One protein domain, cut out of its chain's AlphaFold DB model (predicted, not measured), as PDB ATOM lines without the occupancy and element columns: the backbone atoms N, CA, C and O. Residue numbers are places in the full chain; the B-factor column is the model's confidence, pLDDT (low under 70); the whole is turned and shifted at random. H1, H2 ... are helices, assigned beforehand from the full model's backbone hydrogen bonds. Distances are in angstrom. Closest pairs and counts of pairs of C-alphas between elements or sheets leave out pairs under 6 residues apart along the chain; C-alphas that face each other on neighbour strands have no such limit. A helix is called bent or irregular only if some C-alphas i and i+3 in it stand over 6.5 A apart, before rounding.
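This is residues 381 to 493 and 532 to 543 of the 543 residues of the protein "Myb_DNA-bind_4 domain-containing protein" of Rhizophagus irregularis (UniProt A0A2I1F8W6). The helix H5 forms the middle of a helical body, with the helical hairpin of H1 and H2 packed on one side of it and H3 on another, while the long helix H6 starts beside H5 and runs away from it about at a right angle, making the longest axis. The short last helix H7 lies across H6, and a long loop, residues 404 to 421, passes round the outside from H2 to H3. The printed part has 125 residues with seven named helices, H1 to H7 in that order, and no named strand; the class is all helix. It is compact, with a radius of gyration of the C-alphas of 14.9 A, and spans 47 by 33 by 23 A.

H1, residues 382 to 389, begins with C-alpha 382 at (195.857, 229.472, 206.397). H2 is residues 394 to 403, H3 residues 422 to 434 with a length of 18.6 A, and H4 residues 436 to 440. H5, residues 448 to 463, is 22.6 A long and begins with C-alpha 448 at (182.434, 215.282, 209.512). H6, residues 471 to 493, is the longest helix at 33.1 A. H7, residues 532 to 541, ends with C-alpha 541 at (175.101, 221.039, 230.664).

H5 is the hub, touching four helices. H2 touches it about perpendicular, at 88 degrees, the closest C-alphas being those of Phe 398 and Gly 452, 4.3 A apart. H1 only just touches H5, with 3 pairs of C-alphas within 8 A, the closest those of Val 385 and Tyr 456 at 7.3 A. H1 and H2 form a hairpin, with a tilt of 37 degrees that is only just steep. H3 touches residues 457 to 461 of H5 at a steep tilt of 44 degrees, opposite ways; the closest C-alphas are those of Phe 431 and Val 457, 7.1 A apart. H6 touches H5 with residues 471 to 475 alone, about perpendicular at 79 degrees, with the C-alphas of Trp 454 and Pro 471 closest at 4.6 A. H7 only just touches H6, with 3 pairs of C-alphas within 8 A, the closest those of Tyr 485 and Gly 537 at 6.6 A. H4 touches no helix but is near H5. H1 and H6 are apart. Every O i to N i+4 pair is within hydrogen-bond range in H3, H4, H5, H6 and H7, against 3 of 4 in H1 and 5 of 6 in H2.

The two C-alphas farthest apart, those of Thr 381 and Glu 493, are 47.2 A apart. Residues 494 to 531 are not printed, and C-alphas 493 and 532 are 19.5 A apart across this cut. The link from H2 to H3 is long. The mean pLDDT of the printed part is 74.6; residues 405 to 417 and 532 to 543 are among those under 70, and H7 has a mean of 46.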
ATOM      1  N   THR A 381     196.754 225.929 203.174       48.25
ATOM      2  CA  THR A 381     197.324 227.147 203.743       48.25
ATOM      3  C   THR A 381     196.269 227.856 204.582       48.25
ATOM      4  O   THR A 381     195.064 227.699 204.377       48.25
ATOM      5  N   CYS A 382     196.721 228.706 205.502       52.78
ATOM      6  CA  CYS A 382     195.857 229.472 206.397       52.78
ATOM      7  C   CYS A 382     194.784 230.316 205.678       52.78
ATOM      8  O   CYS A 382     193.769 230.663 206.282       52.78
ATOM      9  N   GLU A 383     194.976 230.625 204.393       55.84
ATOM     10  CA  GLU A 383     193.999 231.340 203.574       55.84
ATOM     11  C   GLU A 383     192.712 230.552 203.308       55.84
ATOM     12  O   GLU A 383     191.662 231.163 203.112       55.84
ATOM     13  N   SER A 384     192.771 229.217 203.213       71.88
ATOM     14  CA  SER A 384     191.621 228.417 202.771       71.88
ATOM     15  C   SER A 384     190.497 228.453 203.804       71.88
ATOM     16  O   SER A 384     189.348 228.716 203.448       71.88
ATOM     17  N   VAL A 385     190.837 228.297 205.087       76.62
ATOM     18  CA  VAL A 385     189.884 228.365 206.200       76.62
ATOM     19  C   VAL A 385     189.260 229.759 206.288       76.62
ATOM     20  O   VAL A 385     188.047 229.865 206.448       76.62
ATOM     21  N   ASP A 386     190.022 230.830 206.062       80.44
ATOM     22  CA  ASP A 386     189.479 232.195 206.010       80.44
ATOM     23  C   ASP A 386     188.576 232.442 204.785       80.44
ATOM     24  O   ASP A 386     187.522 233.080 204.889       80.44
ATOM     25  N   LYS A 387     188.934 231.884 203.622       85.38
ATOM     26  CA  LYS A 387     188.115 231.897 202.394       85.38
ATOM     27  C   LYS A 387     186.826 231.067 202.531       85.38
ATOM     28  O   LYS A 387     185.896 231.284 201.745       85.38
ATOM     29  N   LEU A 388     186.751 230.155 203.505       86.31
ATOM     30  CA  LEU A 388     185.533 229.447 203.919       86.31
ATOM     31  C   LEU A 388     184.758 230.229 204.991       86.31
ATOM     32  O   LEU A 388     183.557 230.425 204.831       86.31
ATOM     33  N   ARG A 389     185.433 230.767 206.017       84.62
ATOM     34  CA  ARG A 389     184.860 231.578 207.115       84.62
ATOM     35  C   ARG A 389     184.114 232.824 206.626       84.62
ATOM     36  O   ARG A 389     183.174 233.273 207.273       84.62
ATOM     37  N   LYS A 390     184.527 233.382 205.483       88.00
ATOM     38  CA  LYS A 390     183.845 234.504 204.811       88.00
ATOM     39  C   LYS A 390     182.601 234.091 204.007       88.00
ATOM     40  O   LYS A 390     181.783 234.957 203.720       88.00
ATOM     41  N   ARG A 391     182.461 232.813 203.633       89.00
ATOM     42  CA  ARG A 391     181.367 232.300 202.780       89.00
ATOM     43  C   ARG A 391     180.311 231.497 203.536       89.00
ATOM     44  O   ARG A 391     179.135 231.645 203.235       89.00
ATOM     45  N   TYR A 392     180.712 230.692 204.515       87.94
ATOM     46  CA  TYR A 392     179.833 229.759 205.223       87.94
ATOM     47  C   TYR A 392     179.676 230.129 206.701       87.94
ATOM     48  O   TYR A 392     180.572 230.708 207.319       87.94
ATOM     49  N   LYS A 393     178.531 229.766 207.285       84.69
ATOM     50  CA  LYS A 393     178.188 229.983 208.701       84.69
ATOM     51  C   LYS A 393     177.600 228.697 209.299       84.69
ATOM     52  O   LYS A 393     177.358 227.727 208.587       84.69
ATOM     53  N   GLY A 394     177.360 228.682 210.611       82.00
ATOM     54  CA  GLY A 394     176.677 227.563 211.276       82.00
ATOM     55  C   GLY A 394     177.396 226.222 211.090       82.00
ATOM     56  O   GLY A 394     178.618 226.162 211.206       82.00
ATOM     57  N   LEU A 395     176.640 225.152 210.819       81.75
ATOM     58  CA  LEU A 395     177.197 223.810 210.600       81.75
ATOM     59  C   LEU A 395     177.937 223.692 209.258       81.75
ATOM     60  O   LEU A 395     178.962 223.016 209.202       81.75
ATOM     61  N   GLU A 396     177.463 224.372 208.205       84.19
ATOM     62  CA  GLU A 396     178.043 224.290 206.856       84.19
ATOM     63  C   GLU A 396     179.523 224.662 206.832       84.19
ATOM     64  O   GLU A 396     180.307 224.009 206.149       84.19
ATOM     65  N   LEU A 397     179.917 225.676 207.613       86.62
ATOM     66  CA  LEU A 397     181.314 226.091 207.739       86.62
ATOM     67  C   LEU A 397     182.210 224.919 208.151       86.62
ATOM     68  O   LEU A 397     183.269 224.719 207.566       86.62
ATOM     69  N   PHE A 398     181.772 224.120 209.121       87.38
ATOM     70  CA  PHE A 398     182.549 222.996 209.635       87.38
ATOM     71  C   PHE A 398     182.530 221.808 208.672       87.38
ATOM     72  O   PHE A 398     183.576 221.207 208.436       87.38
ATOM     73  N   THR A 399     181.394 221.528 208.024       84.25
ATOM     74  CA  THR A 399     181.335 220.545 206.930       84.25
ATOM     75  C   THR A 399     182.303 220.917 205.804       84.25
ATOM     76  O   THR A 399     183.112 220.089 205.397       84.25
ATOM     77  N   LYS A 400     182.299 222.179 205.351       86.94
ATOM     78  CA  LYS A 400     183.151 222.659 204.251       86.94
ATOM     79  C   LYS A 400     184.626 222.786 204.626       86.94
ATOM     80  O   LYS A 400     185.473 222.618 203.755       86.94
ATOM     81  N   ILE A 401     184.956 223.024 205.898       84.62
ATOM     82  CA  ILE A 401     186.343 222.931 206.387       84.62
ATOM     83  C   ILE A 401     186.835 221.484 206.302       84.62
ATOM     84  O   ILE A 401     187.902 221.266 205.730       84.62
ATOM     85  N   ARG A 402     186.036 220.501 206.742       81.56
ATOM     86  CA  ARG A 402     186.412 219.077 206.673       81.56
ATOM     87  C   ARG A 402     186.388 218.488 205.254       81.56
ATOM     88  O   ARG A 402     187.032 217.475 205.003       81.56
ATOM     89  N   GLU A 403     185.631 219.089 204.340       82.38
ATOM     90  CA  GLU A 403     185.639 218.750 202.907       82.38
ATOM     91  C   GLU A 403     186.770 219.436 202.132       82.38
ATOM     92  O   GLU A 403     187.142 218.971 201.057       82.38
ATOM     93  N   SER A 404     187.353 220.513 202.668       73.75
ATOM     94  CA  SER A 404     188.658 220.973 202.196       73.75
ATOM     95  C   SER A 404     189.728 219.948 202.585       73.75
ATOM     96  O   SER A 404     189.585 219.237 203.579       73.75
ATOM     97  N   THR A 405     190.814 219.861 201.815       59.03
ATOM     98  CA  THR A 405     191.921 218.907 202.022       59.03
ATOM     99  C   THR A 405     192.793 219.291 203.224       59.03
ATOM    100  O   THR A 405     193.986 219.578 203.097       59.03
ATOM    101  N   PHE A 406     192.182 219.332 204.414       61.31
ATOM    102  CA  PHE A 406     192.803 219.717 205.676       61.31
ATOM    103  C   PHE A 406     193.933 218.740 206.010       61.31
ATOM    104  O   PHE A 406     193.734 217.639 206.525       61.31
ATOM    105  N   CYS A 407     195.149 219.141 205.654       54.97
ATOM    106  CA  CYS A 407     196.298 218.260 205.704       54.97
ATOM    107  C   CYS A 407     196.836 218.215 207.137       54.97
ATOM    108  O   CYS A 407     197.588 219.096 207.554       54.97
ATOM    109  N   GLU A 408     196.479 217.170 207.888       55.19
ATOM    110  CA  GLU A 408     196.960 216.938 209.261       55.19
ATOM    111  C   GLU A 408     198.498 216.984 209.355       55.19
ATOM    112  O   GLU A 408     199.041 217.449 210.356       55.19
ATOM    113  N   LYS A 409     199.198 216.637 208.262       57.06
ATOM    114  CA  LYS A 409     200.657 216.765 208.090       57.06
ATOM    115  C   LYS A 409     201.199 218.184 208.367       57.06
ATOM    116  O   LYS A 409     202.367 218.318 208.716       57.06
ATOM    117  N   GLY A 410     200.377 219.232 208.237       57.59
ATOM    118  CA  GLY A 410     200.742 220.617 208.570       57.59
ATOM    119  C   GLY A 410     200.908 220.870 210.075       57.59
ATOM    120  O   GLY A 410     201.673 221.747 210.482       57.59
ATOM    121  N   TYR A 411     200.262 220.063 210.919       60.75
ATOM    122  CA  TYR A 411     200.483 220.070 212.360       60.75
ATOM    123  C   TYR A 411     201.680 219.175 212.664       60.75
ATOM    124  O   TYR A 411     201.543 217.961 212.816       60.75
ATOM    125  N   LYS A 412     202.874 219.781 212.759       56.31
ATOM    126  CA  LYS A 412     204.084 219.093 213.238       56.31
ATOM    127  C   LYS A 412     203.729 218.312 214.508       56.31
ATOM    128  O   LYS A 412     203.358 218.929 215.504       56.31
ATOM    129  N   LYS A 413     203.852 216.976 214.473       56.38
ATOM    130  CA  LYS A 413     203.585 216.086 215.617       56.38
ATOM    131  C   LYS A 413     204.488 216.484 216.790       56.38
ATOM    132  O   LYS A 413     205.638 216.054 216.878       56.38
ATOM    133  N   SER A 414     203.986 217.345 217.673       55.62
ATOM    134  CA  SER A 414     204.737 217.867 218.810       55.62
ATOM    135  C   SER A 414     204.994 216.729 219.796       55.62
ATOM    136  O   SER A 414     204.083 216.332 220.517       55.62
ATOM    137  N   LYS A 415     206.226 216.199 219.835       54.97
ATOM    138  CA  LYS A 415     206.596 215.057 220.696       54.97
ATOM    139  C   LYS A 415     206.488 215.347 222.210       54.97
ATOM    140  O   LYS A 415     206.601 214.425 223.007       54.97
ATOM    141  N   GLY A 416     206.274 216.604 222.614       63.09
ATOM    142  CA  GLY A 416     206.065 217.012 224.009       63.09
ATOM    143  C   GLY A 416     204.589 217.092 224.424       63.09
ATOM    144  O   GLY A 416     203.695 217.233 223.587       63.09
ATOM    145  N   LYS A 417     204.333 217.053 225.740       62.28
ATOM    146  CA  LYS A 417     202.990 217.247 226.316       62.28
ATOM    147  C   LYS A 417     202.408 218.613 225.916       62.28
ATOM    148  O   LYS A 417     203.107 219.625 225.875       62.28
ATOM    149  N   CYS A 418     201.106 218.630 225.638       70.00
ATOM    150  CA  CYS A 418     200.369 219.813 225.202       70.00
ATOM    151  C   CYS A 418     200.109 220.766 226.384       70.00
ATOM    152  O   CYS A 418     199.133 220.611 227.112       70.00
ATOM    153  N   GLU A 419     201.001 221.733 226.583       76.94
ATOM    154  CA  GLU A 419     200.928 222.746 227.645       76.94
ATOM    155  C   GLU A 419     199.823 223.788 227.362       76.94
ATOM    156  O   GLU A 419     199.992 224.673 226.519       76.94
ATOM    157  N   TRP A 420     198.698 223.701 228.079       81.88
ATOM    158  CA  TRP A 420     197.612 224.685 228.007       81.88
ATOM    159  C   TRP A 420     197.827 225.798 229.039       81.88
ATOM    160  O   TRP A 420     197.645 225.589 230.234       81.88
ATOM    161  N   LYS A 421     198.216 226.996 228.583       81.94
ATOM    162  CA  LYS A 421     198.348 228.180 229.452       81.94
ATOM    163  C   LYS A 421     196.981 228.827 229.709       81.94
ATOM    164  O   LYS A 421     196.128 228.836 228.830       81.94
ATOM    165  N   GLN A 422     196.783 229.440 230.875       73.69
ATOM    166  CA  GLN A 422     195.468 229.936 231.320       73.69
ATOM    167  C   GLN A 422     194.780 230.904 230.324       73.69
ATOM    168  O   GLN A 422     193.586 230.780 230.055       73.69
ATOM    169  N   GLY A 423     195.533 231.820 229.698       78.44
ATOM    170  CA  GLY A 423     195.006 232.735 228.665       78.44
ATOM    171  C   GLY A 423     194.606 232.054 227.343       78.44
ATOM    172  O   GLY A 423     193.653 232.475 226.684       78.44
ATOM    173  N   LEU A 424     195.290 230.964 226.977       82.75
ATOM    174  CA  LEU A 424     194.919 230.113 225.843       82.75
ATOM    175  C   LEU A 424     193.604 229.379 226.126       82.75
ATOM    176  O   LEU A 424     192.742 229.307 225.255       82.75
ATOM    177  N   GLU A 425     193.438 228.849 227.338       84.31
ATOM    178  CA  GLU A 425     192.221 228.137 227.736       84.31
ATOM    179  C   GLU A 425     190.991 229.058 227.734       84.31
ATOM    180  O   GLU A 425     189.961 228.698 227.163       84.31
ATOM    181  N   SER A 426     191.126 230.290 228.234       84.94
ATOM    182  CA  SER A 426     190.086 231.323 228.102       84.94
ATOM    183  C   SER A 426     189.732 231.609 226.630       84.94
ATOM    184  O   SER A 426     188.555 231.651 226.261       84.94
ATOM    185  N   SER A 427     190.737 231.702 225.752       85.12
ATOM    186  CA  SER A 427     190.532 231.902 224.308       85.12
ATOM    187  C   SER A 427     189.797 230.721 223.657       85.12
ATOM    188  O   SER A 427     188.829 230.916 222.923       85.12
ATOM    189  N   PHE A 428     190.204 229.488 223.971       89.81
ATOM    190  CA  PHE A 428     189.576 228.247 223.509       89.81
ATOM    191  C   PHE A 428     188.100 228.154 223.927       89.81
ATOM    192  O   PHE A 428     187.227 227.937 223.083       89.81
ATOM    193  N   LEU A 429     187.803 228.403 225.206       88.44
ATOM    194  CA  LEU A 429     186.436 228.418 225.734       88.44
ATOM    195  C   LEU A 429     185.586 229.528 225.097       88.44
ATOM    196  O   LEU A 429     184.424 229.293 224.768       88.44
ATOM    197  N   SER A 430     186.164 230.705 224.837       87.75
ATOM    198  CA  SER A 430     185.493 231.805 224.129       87.75
ATOM    199  C   SER A 430     185.093 231.422 222.694       87.75
ATOM    200  O   SER A 430     183.964 231.693 222.265       87.75
ATOM    201  N   PHE A 431     185.953 230.699 221.963       87.06
ATOM    202  CA  PHE A 431     185.605 230.167 220.641       87.06
ATOM    203  C   PHE A 431     184.495 229.107 220.707       87.06
ATOM    204  O   PHE A 431     183.547 229.175 219.922       87.06
ATOM    205  N   LEU A 432     184.536 228.179 221.670       89.38
ATOM    206  CA  LEU A 432     183.458 227.196 221.848       89.38
ATOM    207  C   LEU A 432     182.127 227.860 222.246       89.38
ATOM    208  O   LEU A 432     181.081 227.511 221.697       89.38
ATOM    209  N   LYS A 433     182.158 228.886 223.108       88.12
ATOM    210  CA  LYS A 433     180.992 229.703 223.493       88.12
ATOM    211  C   LYS A 433     180.361 230.404 222.283       88.12
ATOM    212  O   LYS A 433     179.138 230.376 222.138       88.12
ATOM    213  N   ARG A 434     181.176 230.949 221.369       86.25
ATOM    214  CA  ARG A 434     180.719 231.550 220.098       86.25
ATOM    215  C   ARG A 434     180.020 230.544 219.175       86.25
ATOM    216  O   ARG A 434     179.101 230.926 218.457       86.25
ATOM    217  N   HIS A 435     180.409 229.270 219.216       87.00
ATOM    218  CA  HIS A 435     179.848 228.210 218.371       87.00
ATOM    219  C   HIS A 435     178.943 227.221 219.136       87.00
ATOM    220  O   HIS A 435     178.704 226.112 218.653       87.00
ATOM    221  N   LYS A 436     178.377 227.627 220.290       86.25
ATOM    222  CA  LYS A 436     177.636 226.750 221.224       86.25
ATOM    223  C   LYS A 436     176.597 225.824 220.575       86.25
ATOM    224  O   LYS A 436     176.512 224.659 220.942       86.25
ATOM    225  N   ALA A 437     175.856 226.311 219.577       82.56
ATOM    226  CA  ALA A 437     174.813 225.544 218.890       82.56
ATOM    227  C   ALA A 437     175.358 224.356 218.071       82.56
ATOM    228  O   ALA A 437     174.657 223.364 217.894       82.56
ATOM    229  N   VAL A 438     176.608 224.432 217.602       81.94
ATOM    230  CA  VAL A 438     177.303 223.298 216.971       81.94
ATOM    231  C   VAL A 438     177.964 222.425 218.033       81.94
ATOM    232  O   VAL A 438     177.870 221.207 217.944       81.94
ATOM    233  N   VAL A 439     178.561 223.034 219.066       82.88
ATOM    234  CA  VAL A 439     179.232 222.310 220.162       82.88
ATOM    235  C   VAL A 439     178.257 221.396 220.930       82.88
ATOM    236  O   VAL A 439     178.642 220.292 221.312       82.88
ATOM    237  N   ARG A 440     176.983 221.788 221.093       79.25
ATOM    238  CA  ARG A 440     175.938 220.916 221.668       79.25
ATOM    239  C   ARG A 440     175.639 219.707 220.787       79.25
ATOM    240  O   ARG A 440     175.650 218.585 221.275       79.25
ATOM    241  N   LYS A 441     175.491 219.907 219.473       74.31
ATOM    242  CA  LYS A 441     175.236 218.829 218.500       74.31
ATOM    243  C   LYS A 441     176.437 217.887 218.271       74.31
ATOM    244  O   LYS A 441     176.393 217.067 217.364       74.31
ATOM    245  N   LEU A 442     177.516 217.974 219.060       70.44
ATOM    246  CA  LEU A 442     178.649 217.034 219.005       70.44
ATOM    247  C   LEU A 442     178.419 215.737 219.790       70.44
ATOM    248  O   LEU A 442     179.240 214.822 219.666       70.44
ATOM    249  N   THR A 443     177.384 215.665 220.629       62.25
ATOM    250  CA  THR A 443     176.947 214.414 221.266       62.25
ATOM    251  C   THR A 443     176.262 213.522 220.236       62.25
ATOM    252  O   THR A 443     176.729 212.411 220.008       62.25
ATOM    253  N   THR A 444     175.252 214.053 219.543       57.62
ATOM    254  CA  THR A 444     174.449 213.325 218.549       57.62
ATOM    255  C   THR A 444     175.161 213.130 217.207       57.62
ATOM    256  O   THR A 444     175.126 212.039 216.648       57.62
ATOM    257  N   ASN A 445     175.877 214.136 216.684       52.81
ATOM    258  CA  ASN A 445     176.540 214.000 215.381       52.81
ATOM    259  C   ASN A 445     177.845 213.185 215.467       52.81
ATOM    260  O   ASN A 445     178.935 213.731 215.705       52.81
ATOM    261  N   ARG A 446     177.761 211.884 215.168       53.91
ATOM    262  CA  ARG A 446     178.900 211.085 214.682       53.91
ATOM    263  C   ARG A 446     179.260 211.583 213.261       53.91
ATOM    264  O   ARG A 446     178.424 211.525 212.370       53.91
ATOM    265  N   GLY A 447     180.473 212.113 213.026       64.38
ATOM    266  CA  GLY A 447     180.967 212.419 211.663       64.38
ATOM    267  C   GLY A 447     181.557 213.819 211.394       64.38
ATOM    268  O   GLY A 447     181.997 214.528 212.303       64.38
ATOM    269  N   LYS A 448     181.599 214.201 210.102       72.88
ATOM    270  CA  LYS A 448     182.434 215.282 209.512       72.88
ATOM    271  C   LYS A 448     182.403 216.629 210.254       72.88
ATOM    272  O   LYS A 448     183.453 217.245 210.426       72.88
ATOM    273  N   VAL A 449     181.228 217.075 210.710       78.31
ATOM    274  CA  VAL A 449     181.026 218.373 211.398       78.31
ATOM    275  C   VAL A 449     181.894 218.488 212.658       78.31
ATOM    276  O   VAL A 449     182.445 219.550 212.944       78.31
ATOM    277  N   LYS A 450     182.053 217.379 213.390       84.00
ATOM    278  CA  LYS A 450     182.844 217.297 214.625       84.00
ATOM    279  C   LYS A 450     184.328 217.506 214.335       84.00
ATOM    280  O   LYS A 450     184.967 218.299 215.018       84.00
ATOM    281  N   SER A 451     184.853 216.870 213.287       83.44
ATOM    282  CA  SER A 451     186.236 217.063 212.828       83.44
ATOM    283  C   SER A 451     186.476 218.502 212.368       83.44
ATOM    284  O   SER A 451     187.367 219.163 212.896       83.44
ATOM    285  N   GLY A 452     185.619 219.025 211.485       86.06
ATOM    286  CA  GLY A 452     185.740 220.380 210.935       86.06
ATOM    287  C   GLY A 452     185.675 221.502 211.976       86.06
ATOM    288  O   GLY A 452     186.319 222.540 211.818       86.06
ATOM    289  N   LEU A 453     184.951 221.293 213.080       90.19
ATOM    290  CA  LEU A 453     184.974 222.201 214.227       90.19
ATOM    291  C   LEU A 453     186.339 222.207 214.924       90.19
ATOM    292  O   LEU A 453     186.870 223.281 215.203       90.19
ATOM    293  N   TRP A 454     186.922 221.040 215.206       90.56
ATOM    294  CA  TRP A 454     188.244 220.975 215.840       90.56
ATOM    295  C   TRP A 454     189.348 221.505 214.923       90.56
ATOM    296  O   TRP A 454     190.281 222.137 215.407       90.56
ATOM    297  N   GLU A 455     189.208 221.311 213.614       88.62
ATOM    298  CA  GLU A 455     190.064 221.876 212.566       88.62
ATOM    299  C   GLU A 455     190.002 223.410 212.545       88.62
ATOM    300  O   GLU A 455     191.041 224.073 212.568       88.62
ATOM    301  N   TYR A 456     188.797 223.984 212.610       89.00
ATOM    302  CA  TYR A 456     188.589 225.429 212.737       89.00
ATOM    303  C   TYR A 456     189.147 226.006 214.047       89.00
ATOM    304  O   TYR A 456     189.768 227.071 214.041       89.00
ATOM    305  N   VAL A 457     188.940 225.330 215.182       90.31
ATOM    306  CA  VAL A 457     189.429 225.801 216.487       90.31
ATOM    307  C   VAL A 457     190.958 225.729 216.558       90.31
ATOM    308  O   VAL A 457     191.580 226.715 216.945       90.31
ATOM    309  N   ALA A 458     191.569 224.630 216.103       88.44
ATOM    310  CA  ALA A 458     193.021 224.484 215.966       88.44
ATOM    311  C   ALA A 458     193.638 225.608 215.115       88.44
ATOM    312  O   ALA A 458     194.563 226.297 215.553       88.44
ATOM    313  N   TYR A 459     193.056 225.853 213.936       87.25
ATOM    314  CA  TYR A 459     193.431 226.955 213.054       87.25
ATOM    315  C   TYR A 459     193.337 228.320 213.754       87.25
ATOM    316  O   TYR A 459     194.286 229.102 213.720       87.25
ATOM    317  N   THR A 460     192.218 228.604 214.425       87.00
ATOM    318  CA  THR A 460     191.984 229.925 215.028       87.00
ATOM    319  C   THR A 460     192.890 230.171 216.244       87.00
ATOM    320  O   THR A 460     193.338 231.296 216.453       87.00
ATOM    321  N   LEU A 461     193.244 229.130 217.009       86.12
ATOM    322  CA  LEU A 461     194.256 229.235 218.068       86.12
ATOM    323  C   LEU A 461     195.667 229.489 217.507       86.12
ATOM    324  O   LEU A 461     196.414 230.266 218.099       86.12
ATOM    325  N   SER A 462     196.023 228.884 216.369       83.31
ATOM    326  CA  SER A 462     197.298 229.144 215.679       83.31
ATOM    327  C   SER A 462     197.388 230.594 215.173       83.31
ATOM    328  O   SER A 462     198.396 231.262 215.399       83.31
ATOM    329  N   GLN A 463     196.306 231.136 214.591       79.56
ATOM    330  CA  GLN A 463     196.240 232.545 214.160       79.56
ATOM    331  C   GLN A 463     196.412 233.550 215.313       79.56
ATOM    332  O   GLN A 463     196.963 234.628 215.105       79.56
ATOM    333  N   ASN A 464     196.021 233.191 216.539       76.38
ATOM    334  CA  ASN A 464     196.221 234.017 217.737       76.38
ATOM    335  C   ASN A 464     197.676 234.004 218.275       76.38
ATOM    336  O   ASN A 464     197.919 234.401 219.415       76.38
ATOM    337  N   GLY A 465     198.655 233.535 217.491       67.06
ATOM    338  CA  GLY A 465     200.074 233.523 217.871       67.06
ATOM    339  C   GLY A 465     200.439 232.450 218.902       67.06
ATOM    340  O   GLY A 465     201.480 232.539 219.554       67.06
ATOM    341  N   HIS A 466     199.589 231.438 219.088       66.56
ATOM    342  CA  HIS A 466     199.866 230.324 219.989       66.56
ATOM    343  C   HIS A 466     200.578 229.163 219.266       66.56
ATOM    344  O   HIS A 466     200.631 229.109 218.038       66.56
ATOM    345  N   LYS A 467     201.122 228.201 220.030       68.31
ATOM    346  CA  LYS A 467     201.685 226.949 219.478       68.31
ATOM    347  C   LYS A 467     200.631 226.256 218.587       68.31
ATOM    348  O   LYS A 467     199.444 226.315 218.889       68.31
ATOM    349  N   ASN A 468     201.053 225.573 217.520       71.38
ATOM    350  CA  ASN A 468     200.138 224.917 216.572       71.38
ATOM    351  C   ASN A 468     199.454 223.681 217.187       71.38
ATOM    352  O   ASN A 468     199.894 222.550 216.975       71.38
ATOM    353  N   PHE A 469     198.376 223.899 217.942       82.00
ATOM    354  CA  PHE A 469     197.553 222.837 218.517       82.00
ATOM    355  C   PHE A 469     196.873 222.026 217.424       82.00
ATOM    356  O   PHE A 469     196.206 222.598 216.569       82.00
ATOM    357  N   SER A 470     196.990 220.700 217.463       86.06
ATOM    358  CA  SER A 470     196.272 219.856 216.508       86.06
ATOM    359  C   SER A 470     194.764 219.810 216.813       86.06
ATOM    360  O   SER A 470     194.353 219.999 217.968       86.06
ATOM    361  N   PRO A 471     193.911 219.487 215.822       87.56
ATOM    362  CA  PRO A 471     192.481 219.262 216.054       87.56
ATOM    363  C   PRO A 471     192.235 218.194 217.130       87.56
ATOM    364  O   PRO A 471     191.366 218.340 217.992       87.56
ATOM    365  N   LEU A 472     193.067 217.147 217.148       85.06
ATOM    366  CA  LEU A 472     193.017 216.085 218.151       85.06
ATOM    367  C   LEU A 472     193.368 216.585 219.563       85.06
ATOM    368  O   LEU A 472     192.728 216.166 220.525       85.06
ATOM    369  N   GLN A 473     194.332 217.501 219.711       87.81
ATOM    370  CA  GLN A 473     194.643 218.133 221.003       87.81
ATOM    371  C   GLN A 473     193.473 218.996 221.501       87.81
ATOM    372  O   GLN A 473     193.119 218.909 222.678       87.81
ATOM    373  N   CYS A 474     192.825 219.756 220.612       89.25
ATOM    374  CA  CYS A 474     191.632 220.547 220.931       89.25
ATOM    375  C   CYS A 474     190.463 219.654 221.394       89.25
ATOM    376  O   CYS A 474     189.878 219.882 222.453       89.25
ATOM    377  N   SER A 475     190.185 218.580 220.647       89.19
ATOM    378  CA  SER A 475     189.166 217.573 220.978       89.19
ATOM    379  C   SER A 475     189.433 216.888 222.330       89.19
ATOM    380  O   SER A 475     188.530 216.760 223.159       89.19
ATOM    381  N   ARG A 476     190.692 216.506 222.603       88.75
ATOM    382  CA  ARG A 476     191.104 215.910 223.888       88.75
ATOM    383  C   ARG A 476     190.964 216.893 225.056       88.75
ATOM    384  O   ARG A 476     190.412 216.509 226.082       88.75
ATOM    385  N   LYS A 477     191.368 218.161 224.907       90.38
ATOM    386  CA  LYS A 477     191.184 219.181 225.959       90.38
ATOM    387  C   LYS A 477     189.703 219.423 226.265       90.38
ATOM    388  O   LYS A 477     189.352 219.501 227.435       90.38
ATOM    389  N   TRP A 478     188.825 219.446 225.257       89.88
ATOM    390  CA  TRP A 478     187.377 219.524 225.494       89.88
ATOM    391  C   TRP A 478     186.817 218.298 226.231       89.88
ATOM    392  O   TRP A 478     186.033 218.469 227.162       89.88
ATOM    393  N   LYS A 479     187.242 217.072 225.874       86.94
ATOM    394  CA  LYS A 479     186.863 215.856 226.622       86.94
ATOM    395  C   LYS A 479     187.267 215.950 228.100       86.94
ATOM    396  O   LYS A 479     186.442 215.650 228.959       86.94
ATOM    397  N   ASN A 480     188.494 216.390 228.385       87.56
ATOM    398  CA  ASN A 480     188.990 216.544 229.756       87.56
ATOM    399  C   ASN A 480     188.185 217.597 230.530       87.56
ATOM    400  O   ASN A 480     187.631 217.270 231.571       87.56
ATOM    401  N   ILE A 481     188.006 218.796 229.964       86.56
ATOM    402  CA  ILE A 481     187.189 219.866 230.560       86.56
ATOM    403  C   ILE A 481     185.763 219.376 230.862       86.56
ATOM    404  O   ILE A 481     185.248 219.616 231.951       86.56
ATOM    405  N   LYS A 482     185.111 218.651 229.938       83.88
ATOM    406  CA  LYS A 482     183.752 218.126 230.178       83.88
ATOM    407  C   LYS A 482     183.726 217.069 231.297       83.88
ATOM    408  O   LYS A 482     182.760 217.030 232.052       83.88
ATOM    409  N   ARG A 483     184.772 216.242 231.426       82.75
ATOM    410  CA  ARG A 483     184.928 215.265 232.523       82.75
ATOM    411  C   ARG A 483     185.175 215.955 233.870       82.75
ATOM    412  O   ARG A 483     184.577 215.558 234.862       82.75
ATOM    413  N   GLU A 484     186.019 216.984 233.890       83.25
ATOM    414  CA  GLU A 484     186.318 217.806 235.070       83.25
ATOM    415  C   GLU A 484     185.053 218.527 235.573       83.25
ATOM    416  O   GLU A 484     184.767 218.478 236.766       83.25
ATOM    417  N   TYR A 485     184.229 219.090 234.676       79.44
ATOM    418  CA  TYR A 485     182.918 219.634 235.058       79.44
ATOM    419  C   TYR A 485     181.932 218.577 235.557       79.44
ATOM    420  O   TYR A 485     181.185 218.896 236.476       79.44
ATOM    421  N   LYS A 486     181.886 217.367 234.965       78.62
ATOM    422  CA  LYS A 486     180.950 216.336 235.445       78.62
ATOM    423  C   LYS A 486     181.258 215.998 236.902       78.62
ATOM    424  O   LYS A 486     180.378 216.161 237.728       78.62
ATOM    425  N   LYS A 487     182.528 215.707 237.221       79.06
ATOM    426  CA  LYS A 487     182.967 215.463 238.604       79.06
ATOM    427  C   LYS A 487     182.517 216.562 239.563       79.06
ATOM    428  O   LYS A 487     181.863 216.257 240.537       79.06
ATOM    429  N   VAL A 488     182.764 217.835 239.243       78.88
ATOM    430  CA  VAL A 488     182.372 218.951 240.125       78.88
ATOM    431  C   VAL A 488     180.850 219.072 240.310       78.88
ATOM    432  O   VAL A 488     180.418 219.577 241.342       78.88
ATOM    433  N   LEU A 489     180.032 218.624 239.350       74.75
ATOM    434  CA  LEU A 489     178.576 218.538 239.521       74.75
ATOM    435  C   LEU A 489     178.183 217.325 240.368       74.75
ATOM    436  O   LEU A 489     177.419 217.495 241.310       74.75
ATOM    437  N   ASP A 490     178.751 216.152 240.077       72.75
ATOM    438  CA  ASP A 490     178.553 214.912 240.837       72.75
ATOM    439  C   ASP A 490     178.941 215.128 242.327       72.75
ATOM    440  O   ASP A 490     178.207 214.747 243.240       72.75
ATOM    441  N   ASP A 491     180.052 215.833 242.580       72.50
ATOM    442  CA  ASP A 491     180.552 216.237 243.902       72.50
ATOM    443  C   ASP A 491     179.610 217.254 244.590       72.50
ATOM    444  O   ASP A 491     179.276 217.094 245.765       72.50
ATOM    445  N   GLU A 492     179.154 218.303 243.886       68.31
ATOM    446  CA  GLU A 492     178.218 219.299 244.441       68.31
ATOM    447  C   GLU A 492     176.845 218.686 244.761       68.31
ATOM    448  O   GLU A 492     176.263 219.003 245.797       68.31
ATOM    449  N   GLU A 493     176.345 217.776 243.926       61.16
ATOM    450  CA  GLU A 493     175.094 217.041 244.141       61.16
ATOM    451  C   GLU A 493     175.216 216.036 245.297       61.16
ATOM    452  O   GLU A 493     174.308 215.935 246.127       61.16
ATOM    453  N   ASP A 532     183.235 232.068 235.954       43.06
ATOM    454  CA  ASP A 532     182.842 232.130 234.540       43.06
ATOM    455  C   ASP A 532     182.910 230.749 233.868       43.06
ATOM    456  O   ASP A 532     182.062 230.429 233.033       43.06
ATOM    457  N   MET A 533     183.851 229.893 234.286       42.41
ATOM    458  CA  MET A 533     183.895 228.480 233.902       42.41
ATOM    459  C   MET A 533     182.699 227.700 234.465       42.41
ATOM    460  O   MET A 533     181.947 227.139 233.674       42.41
ATOM    461  N   LYS A 534     182.412 227.738 235.775       47.19
ATOM    462  CA  LYS A 534     181.214 227.106 236.362       47.19
ATOM    463  C   LYS A 534     179.925 227.606 235.704       47.19
ATOM    464  O   LYS A 534     179.119 226.789 235.273       47.19
ATOM    465  N   LYS A 535     179.746 228.921 235.516       49.00
ATOM    466  CA  LYS A 535     178.586 229.478 234.789       49.00
ATOM    467  C   LYS A 535     178.509 228.988 233.343       49.00
ATOM    468  O   LYS A 535     177.412 228.698 232.867       49.00
ATOM    469  N   PHE A 536     179.640 228.884 232.642       47.72
ATOM    470  CA  PHE A 536     179.675 228.343 231.285       47.72
ATOM    471  C   PHE A 536     179.314 226.854 231.267       47.72
ATOM    472  O   PHE A 536     178.410 226.490 230.527       47.72
ATOM    473  N   GLY A 537     179.939 226.025 232.108       49.09
ATOM    474  CA  GLY A 537     179.643 224.597 232.248       49.09
ATOM    475  C   GLY A 537     178.176 224.337 232.591       49.09
ATOM    476  O   GLY A 537     177.508 223.602 231.873       49.09
ATOM    477  N   ILE A 538     177.631 225.025 233.597       45.72
ATOM    478  CA  ILE A 538     176.225 224.900 234.012       45.72
ATOM    479  C   ILE A 538     175.267 225.301 232.873       45.72
ATOM    480  O   ILE A 538     174.336 224.555 232.576       45.72
ATOM    481  N   GLN A 539     175.510 226.407 232.152       48.62
ATOM    482  CA  GLN A 539     174.696 226.786 230.977       48.62
ATOM    483  C   GLN A 539     174.969 225.948 229.707       48.62
ATOM    484  O   GLN A 539     174.281 226.115 228.690       48.62
ATOM    485  N   PHE A 540     175.969 225.064 229.737       47.44
ATOM    486  CA  PHE A 540     176.294 224.125 228.661       47.44
ATOM    487  C   PHE A 540     175.850 222.682 228.961       47.44
ATOM    488  O   PHE A 540     175.803 221.868 228.047       47.44
ATOM    489  N   LEU A 541     175.540 222.366 230.221       43.75
ATOM    490  CA  LEU A 541     175.101 221.039 230.664       43.75
ATOM    491  C   LEU A 541     173.614 220.997 231.047       43.75
ATOM    492  O   LEU A 541     173.005 219.948 230.898       43.75
ATOM    493  N   LYS A 542     173.002 222.121 231.450       39.56
ATOM    494  CA  LYS A 542     171.544 222.221 231.683       39.56
ATOM    495  C   LYS A 542     170.721 222.559 230.417       39.56
ATOM    496  O   LYS A 542     169.583 222.997 230.556       39.56
ATOM    497  N   LEU A 543     171.302 222.454 229.208       36.56
ATOM    498  CA  LEU A 543     170.720 222.857 227.907       36.56
ATOM    499  C   LEU A 543     171.501 222.320 226.686       36.56
ATOM    500  O   LEU A 543     170.944 222.425 225.564       36.56
TER     501      LEU A 543